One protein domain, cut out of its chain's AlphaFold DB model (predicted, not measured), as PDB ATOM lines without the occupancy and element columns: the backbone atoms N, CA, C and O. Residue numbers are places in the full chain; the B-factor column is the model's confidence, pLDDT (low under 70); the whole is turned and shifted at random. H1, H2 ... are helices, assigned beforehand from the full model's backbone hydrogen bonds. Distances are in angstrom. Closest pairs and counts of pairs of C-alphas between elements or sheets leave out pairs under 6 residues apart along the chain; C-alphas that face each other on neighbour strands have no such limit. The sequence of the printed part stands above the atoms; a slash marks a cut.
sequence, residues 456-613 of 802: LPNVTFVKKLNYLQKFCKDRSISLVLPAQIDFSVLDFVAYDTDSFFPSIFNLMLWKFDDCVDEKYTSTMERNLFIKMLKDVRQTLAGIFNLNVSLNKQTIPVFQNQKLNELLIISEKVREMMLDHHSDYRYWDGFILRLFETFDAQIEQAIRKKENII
ATOM      1  N   LEU A 456      -8.716 -22.950 -70.116       36.44
ATOM      2  CA  LEU A 456      -7.705 -23.596 -69.278       36.44
ATOM      3  C   LEU A 456      -8.146 -23.663 -67.805       36.44
ATOM      4  O   LEU A 456      -9.021 -22.886 -67.415       36.44
ATOM      5  N   PRO A 457      -7.509 -24.516 -66.976       37.91
ATOM      6  CA  PRO A 457      -7.738 -24.507 -65.542       37.91
ATOM      7  C   PRO A 457      -7.834 -23.083 -65.000       37.91
ATOM      8  O   PRO A 457      -6.913 -22.285 -65.202       37.91
ATOM      9  N   ASN A 458      -8.976 -22.741 -64.393       43.88
ATOM     10  CA  ASN A 458      -9.153 -21.403 -63.849       43.88
ATOM     11  C   ASN A 458      -8.141 -21.200 -62.699       43.88
ATOM     12  O   ASN A 458      -7.547 -22.148 -62.172       43.88
ATOM     13  N   VAL A 459      -7.913 -19.948 -62.312       51.19
ATOM     14  CA  VAL A 459      -6.980 -19.607 -61.226       51.19
ATOM     15  C   VAL A 459      -7.319 -20.361 -59.927       51.19
ATOM     16  O   VAL A 459      -6.408 -20.738 -59.190       51.19
ATOM     17  N   THR A 460      -8.598 -20.629 -59.666       53.47
ATOM     18  CA  THR A 460      -9.097 -21.377 -58.502       53.47
ATOM     19  C   THR A 460      -8.634 -22.836 -58.513       53.47
ATOM     20  O   THR A 460      -8.109 -23.305 -57.506       53.47
ATOM     21  N   PHE A 461      -8.691 -23.535 -59.652       55.69
ATOM     22  CA  PHE A 461      -8.177 -24.904 -59.781       55.69
ATOM     23  C   PHE A 461      -6.680 -24.990 -59.469       55.69
ATOM     24  O   PHE A 461      -6.243 -25.820 -58.673       55.69
ATOM     25  N   VAL A 462      -5.875 -24.105 -60.067       58.47
ATOM     26  CA  VAL A 462      -4.419 -24.091 -59.842       58.47
ATOM     27  C   VAL A 462      -4.104 -23.798 -58.374       58.47
ATOM     28  O   VAL A 462      -3.219 -24.426 -57.797       58.47
ATOM     29  N   LYS A 463      -4.855 -22.887 -57.742       63.25
ATOM     30  CA  LYS A 463      -4.745 -22.611 -56.303       63.25
ATOM     31  C   LYS A 463      -5.053 -23.848 -55.456       63.25
ATOM     32  O   LYS A 463      -4.272 -24.147 -54.556       63.25
ATOM     33  N   LYS A 464      -6.133 -24.578 -55.750       66.38
ATOM     34  CA  LYS A 464      -6.522 -25.802 -55.026       66.38
ATOM     35  C   LYS A 464      -5.502 -26.926 -55.191       66.38
ATOM     36  O   LYS A 464      -5.069 -27.508 -54.198       66.38
ATOM     37  N   LEU A 465      -5.030 -27.163 -56.414       65.50
ATOM     38  CA  LEU A 465      -3.989 -28.155 -56.684       65.50
ATOM     39  C   LEU A 465      -2.678 -27.809 -55.965       65.50
ATOM     40  O   LEU A 465      -2.070 -28.678 -55.343       65.50
ATOM     41  N   ASN A 466      -2.262 -26.540 -55.996       68.50
ATOM     42  CA  ASN A 466      -1.073 -26.079 -55.277       68.50
ATOM     43  C   ASN A 466      -1.233 -26.228 -53.758       68.50
ATOM     44  O   ASN A 466      -0.284 -26.628 -53.082       68.50
ATOM     45  N   TYR A 467      -2.420 -25.930 -53.220       78.62
ATOM     46  CA  TYR A 467      -2.732 -26.139 -51.807       78.62
ATOM     47  C   TYR A 467      -2.619 -27.616 -51.428       78.62
ATOM     48  O   TYR A 467      -1.913 -27.936 -50.476       78.62
ATOM     49  N   LEU A 468      -3.233 -28.517 -52.201       75.31
ATOM     50  CA  LEU A 468      -3.181 -29.961 -51.973       75.31
ATOM     51  C   LEU A 468      -1.742 -30.495 -52.038       75.31
ATOM     52  O   LEU A 468      -1.301 -31.212 -51.144       75.31
ATOM     53  N   GLN A 469      -0.979 -30.100 -53.063       71.88
ATOM     54  CA  GLN A 469       0.428 -30.487 -53.205       71.88
ATOM     55  C   GLN A 469       1.273 -30.005 -52.026       71.88
ATOM     56  O   GLN A 469       2.113 -30.755 -51.525       71.88
ATOM     57  N   LYS A 470       1.049 -28.768 -51.569       79.12
ATOM     58  CA  LYS A 470       1.725 -28.219 -50.394       79.12
ATOM     59  C   LYS A 470       1.322 -28.968 -49.124       79.12
ATOM     60  O   LYS A 470       2.205 -29.392 -48.392       79.12
ATOM     61  N   PHE A 471       0.027 -29.181 -48.895       85.62
ATOM     62  CA  PHE A 471      -0.492 -29.926 -47.748       85.62
ATOM     63  C   PHE A 471       0.136 -31.321 -47.657       85.62
ATOM     64  O   PHE A 471       0.672 -31.686 -46.611       85.62
ATOM     65  N   CYS A 472       0.148 -32.066 -48.763       83.19
ATOM     66  CA  CYS A 472       0.741 -33.397 -48.786       83.19
ATOM     67  C   CYS A 472       2.252 -33.359 -48.558       83.19
ATOM     68  O   CYS A 472       2.771 -34.155 -47.782       83.19
ATOM     69  N   LYS A 473       2.961 -32.409 -49.178       82.38
ATOM     70  CA  LYS A 473       4.404 -32.249 -48.987       82.38
ATOM     71  C   LYS A 473       4.761 -31.913 -47.536       82.38
ATOM     72  O   LYS A 473       5.667 -32.527 -46.985       82.38
ATOM     73  N   ASP A 474       4.052 -30.965 -46.929       87.75
ATOM     74  CA  ASP A 474       4.317 -30.480 -45.570       87.75
ATOM     75  C   ASP A 474       3.997 -31.546 -44.505       87.75
ATOM     76  O   ASP A 474       4.534 -31.502 -43.399       87.75
ATOM     77  N   ARG A 475       3.132 -32.514 -44.833       85.06
ATOM     78  CA  ARG A 475       2.723 -33.618 -43.951       85.06
ATOM     79  C   ARG A 475       3.305 -34.979 -44.346       85.06
ATOM     80  O   ARG A 475       2.898 -35.986 -43.776       85.06
ATOM     81  N   SER A 476       4.240 -35.018 -45.298       84.00
ATOM     82  CA  SER A 476       4.853 -36.255 -45.810       84.00
ATOM     83  C   SER A 476       3.840 -37.298 -46.314       84.00
ATOM     84  O   SER A 476       4.077 -38.497 -46.201       84.00
ATOM     85  N   ILE A 477       2.719 -36.843 -46.880       82.38
ATOM     86  CA  ILE A 477       1.692 -37.702 -47.476       82.38
ATOM     87  C   ILE A 477       2.094 -38.036 -48.912       82.38
ATOM     88  O   ILE A 477       2.307 -37.148 -49.745       82.38
ATOM     89  N   SER A 478       2.156 -39.326 -49.219       76.31
ATOM     90  CA  SER A 478       2.430 -39.817 -50.568       76.31
ATOM     91  C   SER A 478       1.255 -39.557 -51.532       76.31
ATOM     92  O   SER A 478       0.111 -39.909 -51.252       76.31
ATOM     93  N   LEU A 479       1.530 -38.961 -52.699       63.72
ATOM     94  CA  LEU A 479       0.560 -38.751 -53.786       63.72
ATOM     95  C   LEU A 479       1.022 -39.497 -55.040       63.72
ATOM     96  O   LEU A 479       2.138 -39.276 -55.514       63.72
ATOM     97  N   VAL A 480       0.154 -40.335 -55.610       54.31
ATOM     98  CA  VAL A 480       0.406 -41.019 -56.888       54.31
ATOM     99  C   VAL A 480      -0.242 -40.216 -58.026       54.31
ATOM    100  O   VAL A 480      -1.294 -39.605 -57.853       54.31
ATOM    101  N   LEU A 481       0.391 -40.196 -59.204       41.12
ATOM    102  CA  LEU A 481      -0.029 -39.412 -60.377       41.12
ATOM    103  C   LEU A 481      -1.510 -39.602 -60.802       41.12
ATOM    104  O   LEU A 481      -2.130 -38.604 -61.160       41.12
ATOM    105  N   PRO A 482      -2.114 -40.809 -60.750       43.06
ATOM    106  CA  PRO A 482      -3.528 -41.008 -61.086       43.06
ATOM    107  C   PRO A 482      -4.485 -40.262 -60.150       43.06
ATOM    108  O   PRO A 482      -5.439 -39.660 -60.627       43.06
ATOM    109  N   ALA A 483      -4.173 -40.190 -58.851       42.75
ATOM    110  CA  ALA A 483      -4.986 -39.455 -57.882       42.75
ATOM    111  C   ALA A 483      -5.074 -37.966 -58.254       42.75
ATOM    112  O   ALA A 483      -6.144 -37.370 -58.235       42.75
ATOM    113  N   GLN A 484      -3.963 -37.371 -58.708       41.94
ATOM    114  CA  GLN A 484      -3.919 -35.975 -59.169       41.94
ATOM    115  C   GLN A 484      -4.839 -35.701 -60.373       41.94
ATOM    116  O   GLN A 484      -5.285 -34.567 -60.551       41.94
ATOM    117  N   ILE A 485      -5.119 -36.722 -61.187       40.66
ATOM    118  CA  ILE A 485      -5.972 -36.640 -62.376       40.66
ATOM    119  C   ILE A 485      -7.445 -36.813 -61.986       40.66
ATOM    120  O   ILE A 485      -8.267 -36.001 -62.409       40.66
ATOM    121  N   ASP A 486      -7.771 -37.767 -61.113       43.97
ATOM    122  CA  ASP A 486      -9.136 -37.945 -60.592       43.97
ATOM    123  C   ASP A 486      -9.597 -36.714 -59.786       43.97
ATOM    124  O   ASP A 486     -10.726 -36.242 -59.948       43.97
ATOM    125  N   PHE A 487      -8.690 -36.081 -59.027       47.50
ATOM    126  CA  PHE A 487      -8.961 -34.787 -58.387       47.50
ATOM    127  C   PHE A 487      -9.256 -33.682 -59.408       47.50
ATOM    128  O   PHE A 487     -10.120 -32.845 -59.168       47.50
ATOM    129  N   SER A 488      -8.593 -33.678 -60.569       39.12
ATOM    130  CA  SER A 488      -8.809 -32.649 -61.599       39.12
ATOM    131  C   SER A 488     -10.163 -32.727 -62.297       39.12
ATOM    132  O   SER A 488     -10.662 -31.724 -62.803       39.12
ATOM    133  N   VAL A 489     -10.760 -33.912 -62.281       42.53
ATOM    134  CA  VAL A 489     -12.049 -34.236 -62.883       42.53
ATOM    135  C   VAL A 489     -13.208 -33.866 -61.955       42.53
ATOM    136  O   VAL A 489     -14.174 -33.243 -62.395       42.53
ATOM    137  N   LEU A 490     -13.097 -34.203 -60.669       46.19
ATOM    138  CA  LEU A 490     -14.158 -33.973 -59.684       46.19
ATOM    139  C   LEU A 490     -14.197 -32.522 -59.174       46.19
ATOM    140  O   LEU A 490     -15.263 -32.011 -58.840       46.19
ATOM    141  N   ASP A 491     -13.060 -31.823 -59.147       44.19
ATOM    142  CA  ASP A 491     -12.937 -30.480 -58.551       44.19
ATOM    143  C   ASP A 491     -13.298 -29.337 -59.533       44.19
ATOM    144  O   ASP A 491     -13.437 -28.188 -59.122       44.19
ATOM    145  N   PHE A 492     -13.477 -29.617 -60.837       38.31
ATOM    146  CA  PHE A 492     -13.645 -28.569 -61.866       38.31
ATOM    147  C   PHE A 492     -15.084 -28.064 -62.067       38.31
ATOM    148  O   PHE A 492     -15.276 -26.999 -62.651       38.31
ATOM    149  N   VAL A 493     -16.100 -28.823 -61.637       42.44
ATOM    150  CA  VAL A 493     -17.523 -28.503 -61.911       42.44
ATOM    151  C   VAL A 493     -18.425 -28.755 -60.711       42.44
ATOM    152  O   VAL A 493     -19.342 -27.976 -60.463       42.44
ATOM    153  N   ALA A 494     -18.162 -29.817 -59.945       44.09
ATOM    154  CA  ALA A 494     -18.981 -30.174 -58.790       44.09
ATOM    155  C   ALA A 494     -18.800 -29.204 -57.607       44.09
ATOM    156  O   ALA A 494     -19.684 -29.090 -56.762       44.09
ATOM    157  N   TYR A 495     -17.684 -28.468 -57.578       52.62
ATOM    158  CA  TYR A 495     -17.291 -27.606 -56.467       52.62
ATOM    159  C   TYR A 495     -16.668 -26.296 -56.952       52.62
ATOM    160  O   TYR A 495     -15.525 -25.977 -56.610       52.62
ATOM    161  N   ASP A 496     -17.415 -25.527 -57.749       51.69
ATOM    162  CA  ASP A 496     -17.066 -24.139 -58.091       51.69
ATOM    163  C   ASP A 496     -17.208 -23.234 -56.849       51.69
ATOM    164  O   ASP A 496     -18.085 -22.383 -56.733       51.69
ATOM    165  N   THR A 497     -16.387 -23.530 -55.844       58.00
ATOM    166  CA  THR A 497     -16.270 -22.856 -54.558       58.00
ATOM    167  C   THR A 497     -14.801 -22.515 -54.342       58.00
ATOM    168  O   THR A 497     -13.901 -23.242 -54.781       58.00
ATOM    169  N   ASP A 498     -14.539 -21.435 -53.612       65.00
ATOM    170  CA  ASP A 498     -13.178 -21.070 -53.200       65.00
ATOM    171  C   ASP A 498     -12.618 -21.996 -52.101       65.00
ATOM    172  O   ASP A 498     -11.461 -21.868 -51.699       65.00
ATOM    173  N   SER A 499     -13.421 -22.947 -51.611       72.50
ATOM    174  CA  SER A 499     -13.043 -23.858 -50.534       72.50
ATOM    175  C   SER A 499     -12.101 -24.961 -51.017       72.50
ATOM    176  O   SER A 499     -12.356 -25.632 -52.016       72.50
ATOM    177  N   PHE A 500     -11.036 -25.210 -50.252       78.19
ATOM    178  CA  PHE A 500     -10.134 -26.353 -50.451       78.19
ATOM    179  C   PHE A 500     -10.702 -27.670 -49.892       78.19
ATOM    180  O   PHE A 500     -10.073 -28.719 -50.032       78.19
ATOM    181  N   PHE A 501     -11.849 -27.619 -49.200       81.31
ATOM    182  CA  PHE A 501     -12.389 -28.750 -48.443       81.31
ATOM    183  C   PHE A 501     -12.688 -29.967 -49.342       81.31
ATOM    184  O   PHE A 501     -12.199 -31.054 -49.026       81.31
ATOM    185  N   PRO A 502     -13.339 -29.820 -50.511       75.31
ATOM    186  CA  PRO A 502     -13.575 -30.947 -51.415       75.31
ATOM    187  C   PRO A 502     -12.302 -31.683 -51.847       75.31
ATOM    188  O   PRO A 502     -12.283 -32.910 -51.890       75.31
ATOM    189  N   SER A 503     -11.213 -30.956 -52.116       73.69
ATOM    190  CA  SER A 503      -9.946 -31.555 -52.552       73.69
ATOM    191  C   SER A 503      -9.307 -32.403 -51.442       73.69
ATOM    192  O   SER A 503      -8.765 -33.473 -51.712       73.69
ATOM    193  N   ILE A 504      -9.393 -31.953 -50.183       83.69
ATOM    194  CA  ILE A 504      -8.890 -32.704 -49.021       83.69
ATOM    195  C   ILE A 504      -9.804 -33.890 -48.688       83.69
ATOM    196  O   ILE A 504      -9.308 -34.973 -48.377       83.69
ATOM    197  N   PHE A 505     -11.124 -33.721 -48.799       83.50
ATOM    198  CA  PHE A 505     -12.089 -34.804 -48.606       83.50
ATOM    199  C   PHE A 505     -11.907 -35.927 -49.635       83.50
ATOM    200  O   PHE A 505     -11.808 -37.094 -49.261       83.50
ATOM    201  N   ASN A 506     -11.763 -35.588 -50.917       75.56
ATOM    202  CA  ASN A 506     -11.502 -36.587 -51.952       75.56
ATOM    203  C   ASN A 506     -10.179 -37.330 -51.697       75.56
ATOM    204  O   ASN A 506     -10.098 -38.534 -51.934       75.56
ATOM    205  N   LEU A 507      -9.142 -36.646 -51.191       77.44
ATOM    206  CA  LEU A 507      -7.886 -37.299 -50.810       77.44
ATOM    207  C   LEU A 507      -8.089 -38.329 -49.689       77.44
ATOM    208  O   LEU A 507      -7.438 -39.372 -49.707       77.44
ATOM    209  N   MET A 508      -8.997 -38.065 -48.747       85.38
ATOM    210  CA  MET A 508      -9.352 -39.011 -47.687       85.38
ATOM    211  C   MET A 508     -10.013 -40.269 -48.252       85.38
ATOM    212  O   MET A 508      -9.585 -41.367 -47.909       85.38
ATOM    213  N   LEU A 509     -11.009 -40.113 -49.135       78.69
ATOM    214  CA  LEU A 509     -11.682 -41.244 -49.786       78.69
ATOM    215  C   LEU A 509     -10.681 -42.106 -50.560       78.69
ATOM    216  O   LEU A 509     -10.662 -43.322 -50.405       78.69
ATOM    217  N   TRP A 510      -9.790 -41.465 -51.322       75.00
ATOM    218  CA  TRP A 510      -8.754 -42.162 -52.080       75.00
ATOM    219  C   TRP A 510      -7.762 -42.908 -51.178       75.00
ATOM    220  O   TRP A 510      -7.401 -44.046 -51.450       75.00
ATOM    221  N   LYS A 511      -7.334 -42.293 -50.068       79.75
ATOM    222  CA  LYS A 511      -6.430 -42.949 -49.112       79.75
ATOM    223  C   LYS A 511      -7.086 -44.094 -48.356       79.75
ATOM    224  O   LYS A 511      -6.392 -45.050 -48.022       79.75
ATOM    225  N   PHE A 512      -8.383 -44.006 -48.085       79.62
ATOM    226  CA  PHE A 512      -9.138 -45.109 -47.507       79.62
ATOM    227  C   PHE A 512      -9.213 -46.289 -48.488       79.62
ATOM    228  O   PHE A 512      -8.884 -47.408 -48.103       79.62
ATOM    229  N   ASP A 513      -9.526 -46.022 -49.759       73.94
ATOM    230  CA  ASP A 513      -9.531 -47.019 -50.840       73.94
ATOM    231  C   ASP A 513      -8.158 -47.709 -50.997       73.94
ATOM    232  O   ASP A 513      -8.057 -48.932 -50.971       73.94
ATOM    233  N   ASP A 514      -7.069 -46.933 -50.990       72.19
ATOM    234  CA  ASP A 514      -5.683 -47.436 -51.006       72.19
ATOM    235  C   ASP A 514      -5.348 -48.380 -49.831       72.19
ATOM    236  O   ASP A 514      -4.485 -49.255 -49.961       72.19
ATOM    237  N   CYS A 515      -5.971 -48.171 -48.665       72.62
ATOM    238  CA  CYS A 515      -5.805 -49.037 -47.494       72.62
ATOM    239  C   CYS A 515      -6.616 -50.330 -47.633       72.62
ATOM    240  O   CYS A 515      -6.196 -51.376 -47.140       72.62
ATOM    241  N   VAL A 516      -7.762 -50.265 -48.310       70.88
ATOM    242  CA  VAL A 516      -8.629 -51.409 -48.602       70.88
ATOM    243  C   VAL A 516      -8.016 -52.322 -49.681       70.88
ATOM    244  O   VAL A 516      -8.086 -53.547 -49.560       70.88
ATOM    245  N   ASP A 517      -7.337 -51.748 -50.676       63.53
ATOM    246  CA  ASP A 517      -6.766 -52.456 -51.835       63.53
ATOM    247  C   ASP A 517      -5.434 -53.204 -51.551       63.53
ATOM    248  O   ASP A 517      -4.819 -53.781 -52.458       63.53
ATOM    249  N   GLU A 518      -4.949 -53.246 -50.300       64.06
ATOM    250  CA  GLU A 518      -3.681 -53.913 -49.965       64.06
ATOM    251  C   GLU A 518      -3.723 -55.452 -50.151       64.06
ATOM    252  O   GLU A 518      -4.658 -56.171 -49.768       64.06
ATOM    253  N   LYS A 519      -2.662 -55.990 -50.776       58.22
ATOM    254  CA  LYS A 519      -2.484 -57.431 -51.030       58.22
ATOM    255  C   LYS A 519      -1.894 -58.122 -49.795       58.22
ATOM    256  O   LYS A 519      -0.889 -57.666 -49.267       58.22
ATOM    257  N   TYR A 520      -2.479 -59.257 -49.402       57.12
ATOM    258  CA  TYR A 520      -2.019 -60.097 -48.287       57.12
ATOM    259  C   TYR A 520      -2.028 -61.563 -48.714       57.12
ATOM    260  O   TYR A 520      -2.880 -61.959 -49.512       57.12
ATOM    261  N   THR A 521      -1.077 -62.345 -48.206       50.50
ATOM    262  CA  THR A 521      -0.723 -63.669 -48.743       50.50
ATOM    263  C   THR A 521      -1.160 -64.848 -47.867       50.50
ATOM    264  O   THR A 521      -1.096 -65.983 -48.332       50.50
ATOM    265  N   SER A 522      -1.640 -64.624 -46.633       56.62
ATOM    266  CA  SER A 522      -2.054 -65.701 -45.712       56.62
ATOM    267  C   SER A 522      -3.359 -65.441 -44.934       56.62
ATOM    268  O   SER A 522      -3.802 -64.309 -44.741       56.62
ATOM    269  N   THR A 523      -3.979 -66.513 -44.423       54.31
ATOM    270  CA  THR A 523      -5.225 -66.469 -43.626       54.31
ATOM    271  C   THR A 523      -5.060 -65.760 -42.275       54.31
ATOM    272  O   THR A 523      -5.982 -65.099 -41.802       54.31
ATOM    273  N   MET A 524      -3.882 -65.860 -41.650       53.06
ATOM    274  CA  MET A 524      -3.584 -65.164 -40.392       53.06
ATOM    275  C   MET A 524      -3.462 -63.646 -40.611       53.06
ATOM    276  O   MET A 524      -3.983 -62.867 -39.816       53.06
ATOM    277  N   GLU A 525      -2.877 -63.224 -41.738       67.31
ATOM    278  CA  GLU A 525      -2.839 -61.819 -42.169       67.31
ATOM    279  C   GLU A 525      -4.239 -61.279 -42.508       67.31
ATOM    280  O   GLU A 525      -4.525 -60.115 -42.242       67.31
ATOM    281  N   ARG A 526      -5.152 -62.124 -43.009       63.00
ATOM    282  CA  ARG A 526      -6.535 -61.730 -43.342       63.00
ATOM    283  C   ARG A 526      -7.340 -61.259 -42.128       63.00
ATOM    284  O   ARG A 526      -7.964 -60.202 -42.185       63.00
ATOM    285  N   ASN A 527      -7.340 -62.021 -41.033       70.19
ATOM    286  CA  ASN A 527      -8.088 -61.636 -39.828       70.19
ATOM    287  C   ASN A 527      -7.497 -60.380 -39.176       70.19
ATOM    288  O   ASN A 527      -8.237 -59.540 -38.664       70.19
ATOM    289  N   LEU A 528      -6.171 -60.230 -39.239       73.81
ATOM    290  CA  LEU A 528      -5.472 -59.030 -38.785       73.81
ATOM    291  C   LEU A 528      -5.817 -57.810 -39.648       73.81
ATOM    292  O   LEU A 528      -6.058 -56.742 -39.096       73.81
ATOM    293  N   PHE A 529      -5.928 -57.969 -40.967       74.62
ATOM    294  CA  PHE A 529      -6.316 -56.905 -41.894       74.62
ATOM    295  C   PHE A 529      -7.758 -56.422 -41.687       74.62
ATOM    296  O   PHE A 529      -7.997 -55.224 -41.568       74.62
ATOM    297  N   ILE A 530      -8.728 -57.337 -41.574       75.62
ATOM    298  CA  ILE A 530     -10.130 -56.957 -41.316       75.62
ATOM    299  C   ILE A 530     -10.248 -56.258 -39.959       75.62
ATOM    300  O   ILE A 530     -10.952 -55.256 -39.833       75.62
ATOM    301  N   LYS A 531      -9.542 -56.767 -38.941       80.88
ATOM    302  CA  LYS A 531      -9.475 -56.115 -37.633       80.88
ATOM    303  C   LYS A 531      -8.868 -54.713 -37.748       80.88
ATOM    304  O   LYS A 531      -9.460 -53.772 -37.243       80.88
ATOM    305  N   MET A 532      -7.768 -54.561 -38.483       82.38
ATOM    306  CA  MET A 532      -7.130 -53.271 -38.747       82.38
ATOM    307  C   MET A 532      -8.086 -52.283 -39.430       82.38
ATOM    308  O   MET A 532      -8.192 -51.149 -38.977       82.38
ATOM    309  N   LEU A 533      -8.826 -52.690 -40.468       79.25
ATOM    310  CA  LEU A 533      -9.815 -51.824 -41.125       79.25
ATOM    311  C   LEU A 533     -10.938 -51.392 -40.167       79.25
ATOM    312  O   LEU A 533     -11.341 -50.229 -40.175       79.25
ATOM    313  N   LYS A 534     -11.414 -52.301 -39.305       80.69
ATOM    314  CA  LYS A 534     -12.410 -51.983 -38.268       80.69
ATOM    315  C   LYS A 534     -11.859 -51.015 -37.219       80.69
ATOM    316  O   LYS A 534     -12.541 -50.049 -36.880       80.69
ATOM    317  N   ASP A 535     -10.625 -51.223 -36.764       82.31
ATOM    318  CA  ASP A 535      -9.940 -50.348 -35.805       82.31
ATOM    319  C   ASP A 535      -9.711 -48.945 -36.406       82.31
ATOM    320  O   ASP A 535      -9.909 -47.925 -35.739       82.31
ATOM    321  N   VAL A 536      -9.367 -48.869 -37.697       82.88
ATOM    322  CA  VAL A 536      -9.254 -47.611 -38.454       82.88
ATOM    323  C   VAL A 536     -10.612 -46.923 -38.550       82.88
ATOM    324  O   VAL A 536     -10.714 -45.753 -38.190       82.88
ATOM    325  N   ARG A 537     -11.677 -47.634 -38.939       85.38
ATOM    326  CA  ARG A 537     -13.047 -47.092 -38.990       85.38
ATOM    327  C   ARG A 537     -13.506 -46.559 -37.631       85.38
ATOM    328  O   ARG A 537     -14.095 -45.482 -37.568       85.38
ATOM    329  N   GLN A 538     -13.196 -47.258 -36.540       85.62
ATOM    330  CA  GLN A 538     -13.503 -46.800 -35.182       85.62
ATOM    331  C   GLN A 538     -12.688 -45.557 -34.794       85.62
ATOM    332  O   GLN A 538     -13.220 -44.634 -34.176       85.62
ATOM    333  N   THR A 539     -11.421 -45.491 -35.200       87.00
ATOM    334  CA  THR A 539     -10.576 -44.308 -34.988       87.00
ATOM    335  C   THR A 539     -11.108 -43.099 -35.762       87.00
ATOM    336  O   THR A 539     -11.210 -42.006 -35.205       87.00
ATOM    337  N   LEU A 540     -11.527 -43.295 -37.017       88.94
ATOM    338  CA  LEU A 540     -12.181 -42.267 -37.826       88.94
ATOM    339  C   LEU A 540     -13.493 -41.798 -37.184       88.94
ATOM    340  O   LEU A 540     -13.744 -40.598 -37.147       88.94
ATOM    341  N   ALA A 541     -14.290 -42.703 -36.606       86.81
ATOM    342  CA  ALA A 541     -15.477 -42.338 -35.827       86.81
ATOM    343  C   ALA A 541     -15.129 -41.471 -34.608       86.81
ATOM    344  O   ALA A 541     -15.826 -40.500 -34.332       86.81
ATOM    345  N   GLY A 542     -14.016 -41.758 -33.927       84.75
ATOM    346  CA  GLY A 542     -13.483 -40.892 -32.874       84.75
ATOM    347  C   GLY A 542     -13.093 -39.498 -33.382       84.75
ATOM    348  O   GLY A 542     -13.399 -38.503 -32.726       84.75
ATOM    349  N   ILE A 543     -12.474 -39.408 -34.565       88.88
ATOM    350  CA  ILE A 543     -12.109 -38.130 -35.199       88.88
ATOM    351  C   ILE A 543     -13.365 -37.333 -35.576       88.88
ATOM    352  O   ILE A 543     -13.483 -36.161 -35.215       88.88
ATOM    353  N   PHE A 544     -14.325 -37.956 -36.257       90.25
ATOM    354  CA  PHE A 544     -15.550 -37.303 -36.728       90.25
ATOM    355  C   PHE A 544     -16.646 -37.182 -35.661       90.25
ATOM    356  O   PHE A 544     -17.711 -36.640 -35.946       90.25
ATOM    357  N   ASN A 545     -16.390 -37.596 -34.417       86.19
ATOM    358  CA  ASN A 545     -17.263 -37.276 -33.293       86.19
ATOM    359  C   ASN A 545     -17.097 -35.800 -32.904       86.19
ATOM    360  O   ASN A 545     -16.287 -35.430 -32.052       86.19
ATOM    361  N   LEU A 546     -17.884 -34.943 -33.546       84.75
ATOM    362  CA  LEU A 546     -17.830 -33.496 -33.346       84.75
ATOM    363  C   LEU A 546     -18.371 -33.047 -31.976       84.75
ATOM    364  O   LEU A 546     -18.098 -31.919 -31.573       84.75
ATOM    365  N   ASN A 547     -19.064 -33.920 -31.234       81.12
ATOM    366  CA  ASN A 547     -19.526 -33.633 -29.870       81.12
ATOM    367  C   ASN A 547     -18.387 -33.622 -28.840       81.12
ATOM    368  O   ASN A 547     -18.582 -33.183 -27.707       81.12
ATOM    369  N   VAL A 548     -17.203 -34.119 -29.210       78.31
ATOM    370  CA  VAL A 548     -16.042 -34.221 -28.325       78.31
ATOM    371  C   VAL A 548     -14.867 -33.456 -28.930       78.31
ATOM    372  O   VAL A 548     -14.583 -33.531 -30.131       78.31
ATOM    373  N   SER A 549     -14.146 -32.703 -28.098       79.50
ATOM    374  CA  SER A 549     -12.890 -32.078 -28.511       79.50
ATOM    375  C   SER A 549     -11.865 -33.157 -28.861       79.50
ATOM    376  O   SER A 549     -11.573 -34.023 -28.035       79.50
ATOM    377  N   LEU A 550     -11.286 -33.090 -30.059       82.81
ATOM    378  CA  LEU A 550     -10.297 -34.069 -30.496       82.81
ATOM    379  C   LEU A 550      -9.011 -33.948 -29.672       82.81
ATOM    380  O   LEU A 550      -8.277 -32.967 -29.804       82.81
ATOM    381  N   ASN A 551      -8.705 -34.966 -28.868       80.56
ATOM    382  CA  ASN A 551      -7.396 -35.094 -28.244       80.56
ATOM    383  C   ASN A 551      -6.446 -35.828 -29.197       80.56
ATOM    384  O   ASN A 551      -6.512 -37.044 -29.358       80.56
ATOM    385  N   LYS A 552      -5.526 -35.094 -29.825       75.62
ATOM    386  CA  LYS A 552      -4.570 -35.683 -30.776       75.62
ATOM    387  C   LYS A 552      -3.628 -36.709 -30.138       75.62
ATOM    388  O   LYS A 552      -3.114 -37.566 -30.841       75.62
ATOM    389  N   GLN A 553      -3.425 -36.657 -28.819       73.12
ATOM    390  CA  GLN A 553      -2.575 -37.615 -28.103       73.12
ATOM    391  C   GLN A 553      -3.241 -38.985 -27.917       73.12
ATOM    392  O   GLN A 553      -2.549 -39.954 -27.627       73.12
ATOM    393  N   THR A 554      -4.566 -39.078 -28.079       71.69
ATOM    394  CA  THR A 554      -5.311 -40.343 -27.960       71.69
ATOM    395  C   THR A 554      -5.547 -41.024 -29.305       71.69
ATOM    396  O   THR A 554      -6.131 -42.103 -29.340       71.69
ATOM    397  N   ILE A 555      -5.126 -40.406 -30.414       76.81
ATOM    398  CA  ILE A 555      -5.221 -41.015 -31.741       76.81
ATOM    399  C   ILE A 555      -4.106 -42.068 -31.854       76.81
ATOM    400  O   ILE A 555      -2.935 -41.732 -31.663       76.81
ATOM    401  N   PRO A 556      -4.440 -43.339 -32.135       76.50
ATOM    402  CA  PRO A 556      -3.449 -44.396 -32.249       76.50
ATOM    403  C   PRO A 556      -2.490 -44.118 -33.410       76.50
ATOM    404  O   PRO A 556      -2.906 -43.769 -34.512       76.50
ATOM    405  N   VAL A 557      -1.194 -44.313 -33.160       77.19
ATOM    406  CA  VAL A 557      -0.170 -44.303 -34.208       77.19
ATOM    407  C   VAL A 557      -0.036 -45.721 -34.738       77.19
ATOM    408  O   VAL A 557       0.394 -46.629 -34.023       77.19
ATOM    409  N   PHE A 558      -0.405 -45.917 -35.997       78.06
ATOM    410  CA  PHE A 558      -0.267 -47.205 -36.658       78.06
ATOM    411  C   PHE A 558       1.175 -47.406 -37.140       78.06
ATOM    412  O   PHE A 558       1.875 -46.459 -37.487       78.06
ATOM    413  N   GLN A 559       1.640 -48.656 -37.207       73.50
ATOM    414  CA  GLN A 559       2.936 -48.961 -37.830       73.50
ATOM    415  C   GLN A 559       2.896 -48.763 -39.355       73.50
ATOM    416  O   GLN A 559       3.916 -48.463 -39.971       73.50
ATOM    417  N   ASN A 560       1.716 -48.901 -39.968       78.44
ATOM    418  CA  ASN A 560       1.517 -48.675 -41.394       78.44
ATOM    419  C   ASN A 560       1.438 -47.165 -41.688       78.44
ATOM    420  O   ASN A 560       0.524 -46.472 -41.237       78.44
ATOM    421  N   GLN A 561       2.390 -46.662 -42.480       80.69
ATOM    422  CA  GLN A 561       2.466 -45.252 -42.863       80.69
ATOM    423  C   GLN A 561       1.199 -44.761 -43.578       80.69
ATOM    424  O   GLN A 561       0.771 -43.640 -43.317       80.69
ATOM    425  N   LYS A 562       0.561 -45.580 -44.426       80.06
ATOM    426  CA  LYS A 562      -0.654 -45.175 -45.152       80.06
ATOM    427  C   LYS A 562      -1.832 -44.916 -44.215       80.06
ATOM    428  O   LYS A 562      -2.589 -43.975 -44.432       80.06
ATOM    429  N   LEU A 563      -1.943 -45.699 -43.140       82.19
ATOM    430  CA  LEU A 563      -2.960 -45.476 -42.113       82.19
ATOM    431  C   LEU A 563      -2.725 -44.156 -41.382       82.19
ATOM    432  O   LEU A 563      -3.660 -43.386 -41.192       82.19
ATOM    433  N   ASN A 564      -1.474 -43.850 -41.032       83.94
ATOM    434  CA  ASN A 564      -1.151 -42.561 -40.420       83.94
ATOM    435  C   ASN A 564      -1.437 -41.389 -41.370       83.94
ATOM    436  O   ASN A 564      -1.960 -40.368 -40.932       83.94
ATOM    437  N   GLU A 565      -1.144 -41.530 -42.668       88.50
ATOM    438  CA  GLU A 565      -1.512 -40.532 -43.680       88.50
ATOM    439  C   GLU A 565      -3.033 -40.307 -43.710       88.50
ATOM    440  O   GLU A 565      -3.477 -39.159 -43.653       88.50
ATOM    441  N   LEU A 566      -3.832 -41.381 -43.732       88.69
ATOM    442  CA  LEU A 566      -5.295 -41.316 -43.697       88.69
ATOM    443  C   LEU A 566      -5.810 -40.584 -42.449       88.69
ATOM    444  O   LEU A 566      -6.688 -39.726 -42.566       88.69
ATOM    445  N   LEU A 567      -5.250 -40.864 -41.270       90.06
ATOM    446  CA  LEU A 567      -5.618 -40.166 -40.034       90.06
ATOM    447  C   LEU A 567      -5.293 -38.670 -40.103       90.06
ATOM    448  O   LEU A 567      -6.145 -37.847 -39.776       90.06
ATOM    449  N   ILE A 568      -4.106 -38.301 -40.600       90.06
ATOM    450  CA  ILE A 568      -3.699 -36.897 -40.773       90.06
ATOM    451  C   ILE A 568      -4.659 -36.152 -41.709       90.06
ATOM    452  O   ILE A 568      -5.017 -35.000 -41.452       90.06
ATOM    453  N   ILE A 569      -5.071 -36.796 -42.801       90.62
ATOM    454  CA  ILE A 569      -6.026 -36.214 -43.747       90.62
ATOM    455  C   ILE A 569      -7.399 -36.072 -43.085       90.62
ATOM    456  O   ILE A 569      -8.015 -35.017 -43.194       90.62
ATOM    457  N   SER A 570      -7.844 -37.085 -42.343       91.88
ATOM    458  CA  SER A 570      -9.141 -37.094 -41.653       91.88
ATOM    459  C   SER A 570      -9.234 -36.008 -40.581       91.88
ATOM    460  O   SER A 570     -10.250 -35.322 -40.475       91.88
ATOM    461  N   GLU A 571      -8.149 -35.767 -39.838       91.81
ATOM    462  CA  GLU A 571      -8.049 -34.612 -38.944       91.81
ATOM    463  C   GLU A 571      -8.252 -33.294 -39.694       91.81
ATOM    464  O   GLU A 571      -8.942 -32.405 -39.193       91.81
ATOM    465  N   LYS A 572      -7.665 -33.159 -40.893       92.81
ATOM    466  CA  LYS A 572      -7.804 -31.940 -41.691       92.81
ATOM    467  C   LYS A 572      -9.216 -31.785 -42.254       92.81
ATOM    468  O   LYS A 572      -9.731 -30.673 -42.240       92.81
ATOM    469  N   VAL A 573      -9.859 -32.869 -42.688       91.44
ATOM    470  CA  VAL A 573     -11.282 -32.874 -43.081       91.44
ATOM    471  C   VAL A 573     -12.138 -32.372 -41.916       91.44
ATOM    472  O   VAL A 573     -12.895 -31.424 -42.092       91.44
ATOM    473  N   ARG A 574     -11.954 -32.919 -40.707       92.12
ATOM    474  CA  ARG A 574     -12.666 -32.480 -39.493       92.12
ATOM    475  C   ARG A 574     -12.434 -30.999 -39.175       92.12
ATOM    476  O   ARG A 574     -13.380 -30.290 -38.852       92.12
ATOM    477  N   GLU A 575     -11.187 -30.535 -39.242       91.31
ATOM    478  CA  GLU A 575     -10.840 -29.118 -39.051       91.31
ATOM    479  C   GLU A 575     -11.608 -28.238 -40.044       91.31
ATOM    480  O   GLU A 575     -12.280 -27.297 -39.640       91.31
ATOM    481  N   MET A 576     -11.609 -28.610 -41.326       90.94
ATOM    482  CA  MET A 576     -12.298 -27.848 -42.368       90.94
ATOM    483  C   MET A 576     -13.821 -27.864 -42.217       90.94
ATOM    484  O   MET A 576     -14.452 -26.860 -42.534       90.94
ATOM    485  N   MET A 577     -14.414 -28.948 -41.709       90.56
ATOM    486  CA  MET A 577     -15.838 -28.976 -41.353       90.56
ATOM    487  C   MET A 577     -16.156 -27.921 -40.293       90.56
ATOM    488  O   MET A 577     -17.066 -27.116 -40.478       90.56
ATOM    489  N   LEU A 578     -15.375 -27.891 -39.210       88.56
ATOM    490  CA  LEU A 578     -15.570 -26.950 -38.107       88.56
ATOM    491  C   LEU A 578     -15.289 -25.496 -38.516       88.56
ATOM    492  O   LEU A 578     -15.983 -24.601 -38.041       88.56
ATOM    493  N   ASP A 579     -14.337 -25.273 -39.429       88.81
ATOM    494  CA  ASP A 579     -14.051 -23.954 -40.008       88.81
ATOM    495  C   ASP A 579     -15.221 -23.427 -40.860       88.81
ATOM    496  O   ASP A 579     -15.466 -22.221 -40.893       88.81
ATOM    497  N   HIS A 580     -15.948 -24.313 -41.555       84.50
ATOM    498  CA  HIS A 580     -17.115 -23.927 -42.360       84.50
ATOM    499  C   HIS A 580     -18.371 -23.749 -41.504       84.50
ATOM    500  O   HIS A 580     -19.130 -22.803 -41.712       84.50
ATOM    501  N   HIS A 581     -18.623 -24.665 -40.565       83.94
ATOM    502  CA  HIS A 581     -19.771 -24.586 -39.670       83.94
ATOM    503  C   HIS A 581     -19.508 -25.337 -38.362       83.94
ATOM    504  O   HIS A 581     -19.215 -26.532 -38.365       83.94
ATOM    505  N   SER A 582     -19.673 -24.648 -37.231       83.06
ATOM    506  CA  SER A 582     -19.347 -25.193 -35.907       83.06
ATOM    507  C   SER A 582     -20.427 -26.101 -35.308       83.06
ATOM    508  O   SER A 582     -20.128 -26.861 -34.392       83.06
ATOM    509  N   ASP A 583     -21.683 -26.014 -35.767       84.00
ATOM    510  CA  ASP A 583     -22.754 -26.914 -35.304       84.00
ATOM    511  C   ASP A 583     -22.531 -28.320 -35.863       84.00
ATOM    512  O   ASP A 583     -22.495 -28.501 -37.078       84.00
ATOM    513  N   TYR A 584     -22.414 -29.316 -34.988       82.44
ATOM    514  CA  TYR A 584     -22.232 -30.705 -35.396       82.44
ATOM    515  C   TYR A 584     -23.454 -31.260 -36.133       82.44
ATOM    516  O   TYR A 584     -23.277 -31.997 -37.099       82.44
ATOM    517  N   ARG A 585     -24.676 -30.841 -35.759       84.06
ATOM    518  CA  ARG A 585     -25.926 -31.329 -36.376       84.06
ATOM    519  C   ARG A 585     -26.031 -30.973 -37.849       84.06
ATOM    520  O   ARG A 585     -26.707 -31.643 -38.623       84.06
ATOM    521  N   TYR A 586     -25.332 -29.914 -38.242       84.25
ATOM    522  CA  TYR A 586     -25.206 -29.508 -39.630       84.25
ATOM    523  C   TYR A 586     -24.514 -30.573 -40.492       84.25
ATOM    524  O   TYR A 586     -24.812 -30.703 -41.677       84.25
ATOM    525  N   TRP A 587     -23.608 -31.347 -39.894       88.19
ATOM    526  CA  TRP A 587     -22.779 -32.329 -40.581       88.19
ATOM    527  C   TRP A 587     -23.292 -33.767 -40.457       88.19
ATOM    528  O   TRP A 587     -22.750 -34.636 -41.136       88.19
ATOM    529  N   ASP A 588     -24.332 -34.027 -39.656       86.88
ATOM    530  CA  ASP A 588     -24.825 -35.383 -39.364       86.88
ATOM    531  C   ASP A 588     -25.120 -36.192 -40.637       86.88
ATOM    532  O   ASP A 588     -24.679 -37.334 -40.756       86.88
ATOM    533  N   GLY A 589     -25.795 -35.591 -41.625       84.56
ATOM    534  CA  GLY A 589     -26.109 -36.256 -42.900       84.56
ATOM    535  C   GLY A 589     -24.862 -36.633 -43.704       84.56
ATOM    536  O   GLY A 589     -24.749 -37.753 -44.198       84.56
ATOM    537  N   PHE A 590     -23.881 -35.731 -43.774       87.88
ATOM    538  CA  PHE A 590     -22.604 -35.987 -44.441       87.88
ATOM    539  C   PHE A 590     -21.798 -37.081 -43.730       87.88
ATOM    540  O   PHE A 590     -21.315 -38.009 -44.378       87.88
ATOM    541  N   ILE A 591     -21.685 -36.997 -42.402       90.00
ATOM    542  CA  ILE A 591     -20.962 -37.973 -41.577       90.00
ATOM    543  C   ILE A 591     -21.608 -39.359 -41.701       90.00
ATOM    544  O   ILE A 591     -20.896 -40.349 -41.861       90.00
ATOM    545  N   LEU A 592     -22.942 -39.434 -41.679       88.62
ATOM    546  CA  LEU A 592     -23.680 -40.680 -41.865       88.62
ATOM    547  C   LEU A 592     -23.337 -41.332 -43.210       88.62
ATOM    548  O   LEU A 592     -22.864 -42.466 -43.229       88.62
ATOM    549  N   ARG A 593     -23.494 -40.601 -44.324       85.38
ATOM    550  CA  ARG A 593     -23.194 -41.120 -45.674       85.38
ATOM    551  C   ARG A 593     -21.718 -41.487 -45.852       85.38
ATOM    552  O   ARG A 593     -21.397 -42.431 -46.573       85.38
ATOM    553  N   LEU A 594     -20.813 -40.768 -45.187       86.69
ATOM    554  CA  LEU A 594     -19.389 -41.093 -45.173       86.69
ATOM    555  C   LEU A 594     -19.123 -42.447 -44.500       86.69
ATOM    556  O   LEU A 594     -18.397 -43.272 -45.051       86.69
ATOM    557  N   PHE A 595     -19.720 -42.701 -43.334       88.25
ATOM    558  CA  PHE A 595     -19.538 -43.982 -42.650       88.25
ATOM    559  C   PHE A 595     -20.236 -45.141 -43.356       88.25
ATOM    560  O   PHE A 595     -19.663 -46.226 -43.391       88.25
ATOM    561  N   GLU A 596     -21.400 -44.915 -43.970       85.56
ATOM    562  CA  GLU A 596     -22.024 -45.902 -44.863       85.56
ATOM    563  C   GLU A 596     -21.074 -46.288 -46.006       85.56
ATOM    564  O   GLU A 596     -20.895 -47.471 -46.287       85.56
ATOM    565  N   THR A 597     -20.400 -45.302 -46.611       83.25
ATOM    566  CA  THR A 597     -19.403 -45.540 -47.668       83.25
ATOM    567  C   THR A 597     -18.244 -46.396 -47.156       83.25
ATOM    568  O   THR A 597     -17.903 -47.400 -47.779       83.25
ATOM    569  N   PHE A 598     -17.654 -46.041 -46.009       84.00
ATOM    570  CA  PHE A 598     -16.541 -46.800 -45.428       84.00
ATOM    571  C   PHE A 598     -16.934 -48.226 -45.052       84.00
ATOM    572  O   PHE A 598     -16.178 -49.156 -45.328       84.00
ATOM    573  N   ASP A 599     -18.108 -48.418 -44.451       83.62
ATOM    574  CA  ASP A 599     -18.601 -49.749 -44.105       83.62
ATOM    575  C   ASP A 599     -18.819 -50.599 -45.364       83.62
ATOM    576  O   ASP A 599     -18.369 -51.746 -45.412       83.62
ATOM    577  N   ALA A 600     -19.402 -50.020 -46.418       82.12
ATOM    578  CA  ALA A 600     -19.624 -50.711 -47.684       82.12
ATOM    579  C   ALA A 600     -18.313 -51.033 -48.429       82.12
ATOM    580  O   ALA A 600     -18.206 -52.099 -49.035       82.12
ATOM    581  N   GLN A 601     -17.292 -50.171 -48.347       79.00
ATOM    582  CA  GLN A 601     -15.948 -50.441 -48.879       79.00
ATOM    583  C   GLN A 601     -15.213 -51.530 -48.078       79.00
ATOM    584  O   GLN A 601     -14.522 -52.367 -48.655       79.00
ATOM    585  N   ILE A 602     -15.387 -51.585 -46.752       82.81
ATOM    586  CA  ILE A 602     -14.871 -52.697 -45.936       82.81
ATOM    587  C   ILE A 602     -15.565 -54.005 -46.329       82.81
ATOM    588  O   ILE A 602     -14.907 -55.035 -46.471       82.81
ATOM    589  N   GLU A 603     -16.881 -53.980 -46.529       81.56
ATOM    590  CA  GLU A 603     -17.637 -55.151 -46.971       81.56
ATOM    591  C   GLU A 603     -17.203 -55.607 -48.371       81.56
ATOM    592  O   GLU A 603     -16.976 -56.792 -48.601       81.56
ATOM    593  N   GLN A 604     -16.985 -54.660 -49.286       77.56
ATOM    594  CA  GLN A 604     -16.399 -54.904 -50.601       77.56
ATOM    595  C   GLN A 604     -15.024 -55.571 -50.483       77.56
ATOM    596  O   GLN A 604     -14.770 -56.564 -51.162       77.56
ATOM    597  N   ALA A 605     -14.164 -55.096 -49.577       76.12
ATOM    598  CA  ALA A 605     -12.874 -55.716 -49.288       76.12
ATOM    599  C   ALA A 605     -13.035 -57.174 -48.846       76.12
ATOM    600  O   ALA A 605     -12.354 -58.062 -49.358       76.12
ATOM    601  N   ILE A 606     -13.951 -57.429 -47.905       76.94
ATOM    602  CA  ILE A 606     -14.244 -58.771 -47.392       76.94
ATOM    603  C   ILE A 606     -14.702 -59.675 -48.541       76.94
ATOM    604  O   ILE A 606     -14.128 -60.750 -48.716       76.94
ATOM    605  N   ARG A 607     -15.638 -59.215 -49.384       77.50
ATOM    606  CA  ARG A 607     -16.121 -59.958 -50.559       77.50
ATOM    607  C   ARG A 607     -15.007 -60.255 -51.561       77.50
ATOM    608  O   ARG A 607     -14.864 -61.410 -51.964       77.50
ATOM    609  N   LYS A 608     -14.177 -59.259 -51.910       73.12
ATOM    610  CA  LYS A 608     -13.008 -59.437 -52.796       73.12
ATOM    611  C   LYS A 608     -12.067 -60.512 -52.252       73.12
ATOM    612  O   LYS A 608     -11.612 -61.377 -52.993       73.12
ATOM    613  N   LYS A 609     -11.816 -60.515 -50.938       71.25
ATOM    614  CA  LYS A 609     -10.966 -61.525 -50.280       71.25
ATOM    615  C   LYS A 609     -11.623 -62.903 -50.172       71.25
ATOM    616  O   LYS A 609     -10.913 -63.906 -50.171       71.25
ATOM    617  N   GLU A 610     -12.943 -62.967 -50.053       72.69
ATOM    618  CA  GLU A 610     -13.717 -64.215 -50.006       72.69
ATOM    619  C   GLU A 610     -14.011 -64.790 -51.393       72.69
ATOM    620  O   GLU A 610     -14.586 -65.870 -51.496       72.69
ATOM    621  N   ASN A 611     -13.576 -64.104 -52.458       68.94
ATOM    622  CA  ASN A 611     -13.946 -64.401 -53.838       68.94
ATOM    623  C   ASN A 611     -15.471 -64.471 -54.038       68.94
ATOM    624  O   ASN A 611     -15.955 -65.202 -54.901       68.94
ATOM    625  N   ILE A 612     -16.226 -63.713 -53.235       69.69
ATOM    626  CA  ILE A 612     -17.678 -63.617 -53.364       69.69
ATOM    627  C   ILE A 612     -17.977 -62.687 -54.530       69.69
ATOM    628  O   ILE A 612     -17.557 -61.526 -54.554       69.69
ATOM    629  N   ILE A 613     -18.706 -63.231 -55.494       68.06
ATOM    630  CA  ILE A 613     -19.184 -62.527 -56.675       68.06
ATOM    631  C   ILE A 613     -20.648 -62.203 -56.410       68.06
ATOM    632  O   ILE A 613     -21.432 -63.101 -56.106       68.06
TER     633      ILE A 613
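Overview. This is residues 456 to 613 of the 802 residues of an uncharacterized protein of Candidatus Marinamargulisbacteria bacterium SCGC AG-410-N11 (UniProt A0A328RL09). Four helices, H3 to H6, form a staggered bundle, with H1 and H2 set obliquely near the end where H3 begins. H3 is in the middle of the domain, H5 packs along it, and H4 and H6 run side by side in opposite directions. The printed part has 158 residues with six named helices, H1 to H6 in chain order, and no named strand: all helix. It is compact, with a radius of gyration of the C-alphas of 16.4 A and spans of 50 by 37 by 30 A.

Arrangement. H1, residues 459 to 474, only just touches H3, residues 501 to 516, with 3 pairs of C-alphas within 8 A; the closest are Leu 468 and Ser 503, 7.0 A. H2, residues 481 to 490, touches H3 at a steep tilt of 47 degrees, the closest C-alphas being Phe 487 and Ser 503, 6.7 A. H5, residues 561 to 580, touches H3 at a shallow tilt of 27 degrees, opposite ways; the closest C-alphas are Lys 511 and Leu 566, 5.8 A. H4, residues 523 to 544, touches H5 with residues 536 to 544 alone, the closest C-alphas being Phe 544 and Arg 574, 6.3 A. H6, residues 588 to 610, touches H4 at a shallow tilt of 4 degrees, opposite ways; the closest C-alphas are Leu 533 and Ile 602, 7.0 A. H6 touches H3 too, the closest C-alphas being Val 516 and Ala 605, 6.1 A. H5 and H6 are apart. Every O i to N i+4 pair is within hydrogen-bond range in H1, H3, H4, H5 and H6, and 5 of 6 in H2.

Along the chain. H1 begins at C-alpha 459 (-6.980, -19.607, -61.226) and H6 ends at C-alpha 610 (-13.717, -64.215, -50.006). First to last C-alpha, H4 measures 31.7 A, H5 29.0 A and H6 32.7 A.

Size, cuts and confidence. The C-alphas farthest apart, Leu 456 and Met 524, are 50.8 A apart. The printed part has no cut; the link H4 to H5 is long, 16 residues. Mean pLDDT of the printed part is 73.9, and 44 residues are under 70, among them 479 to 498.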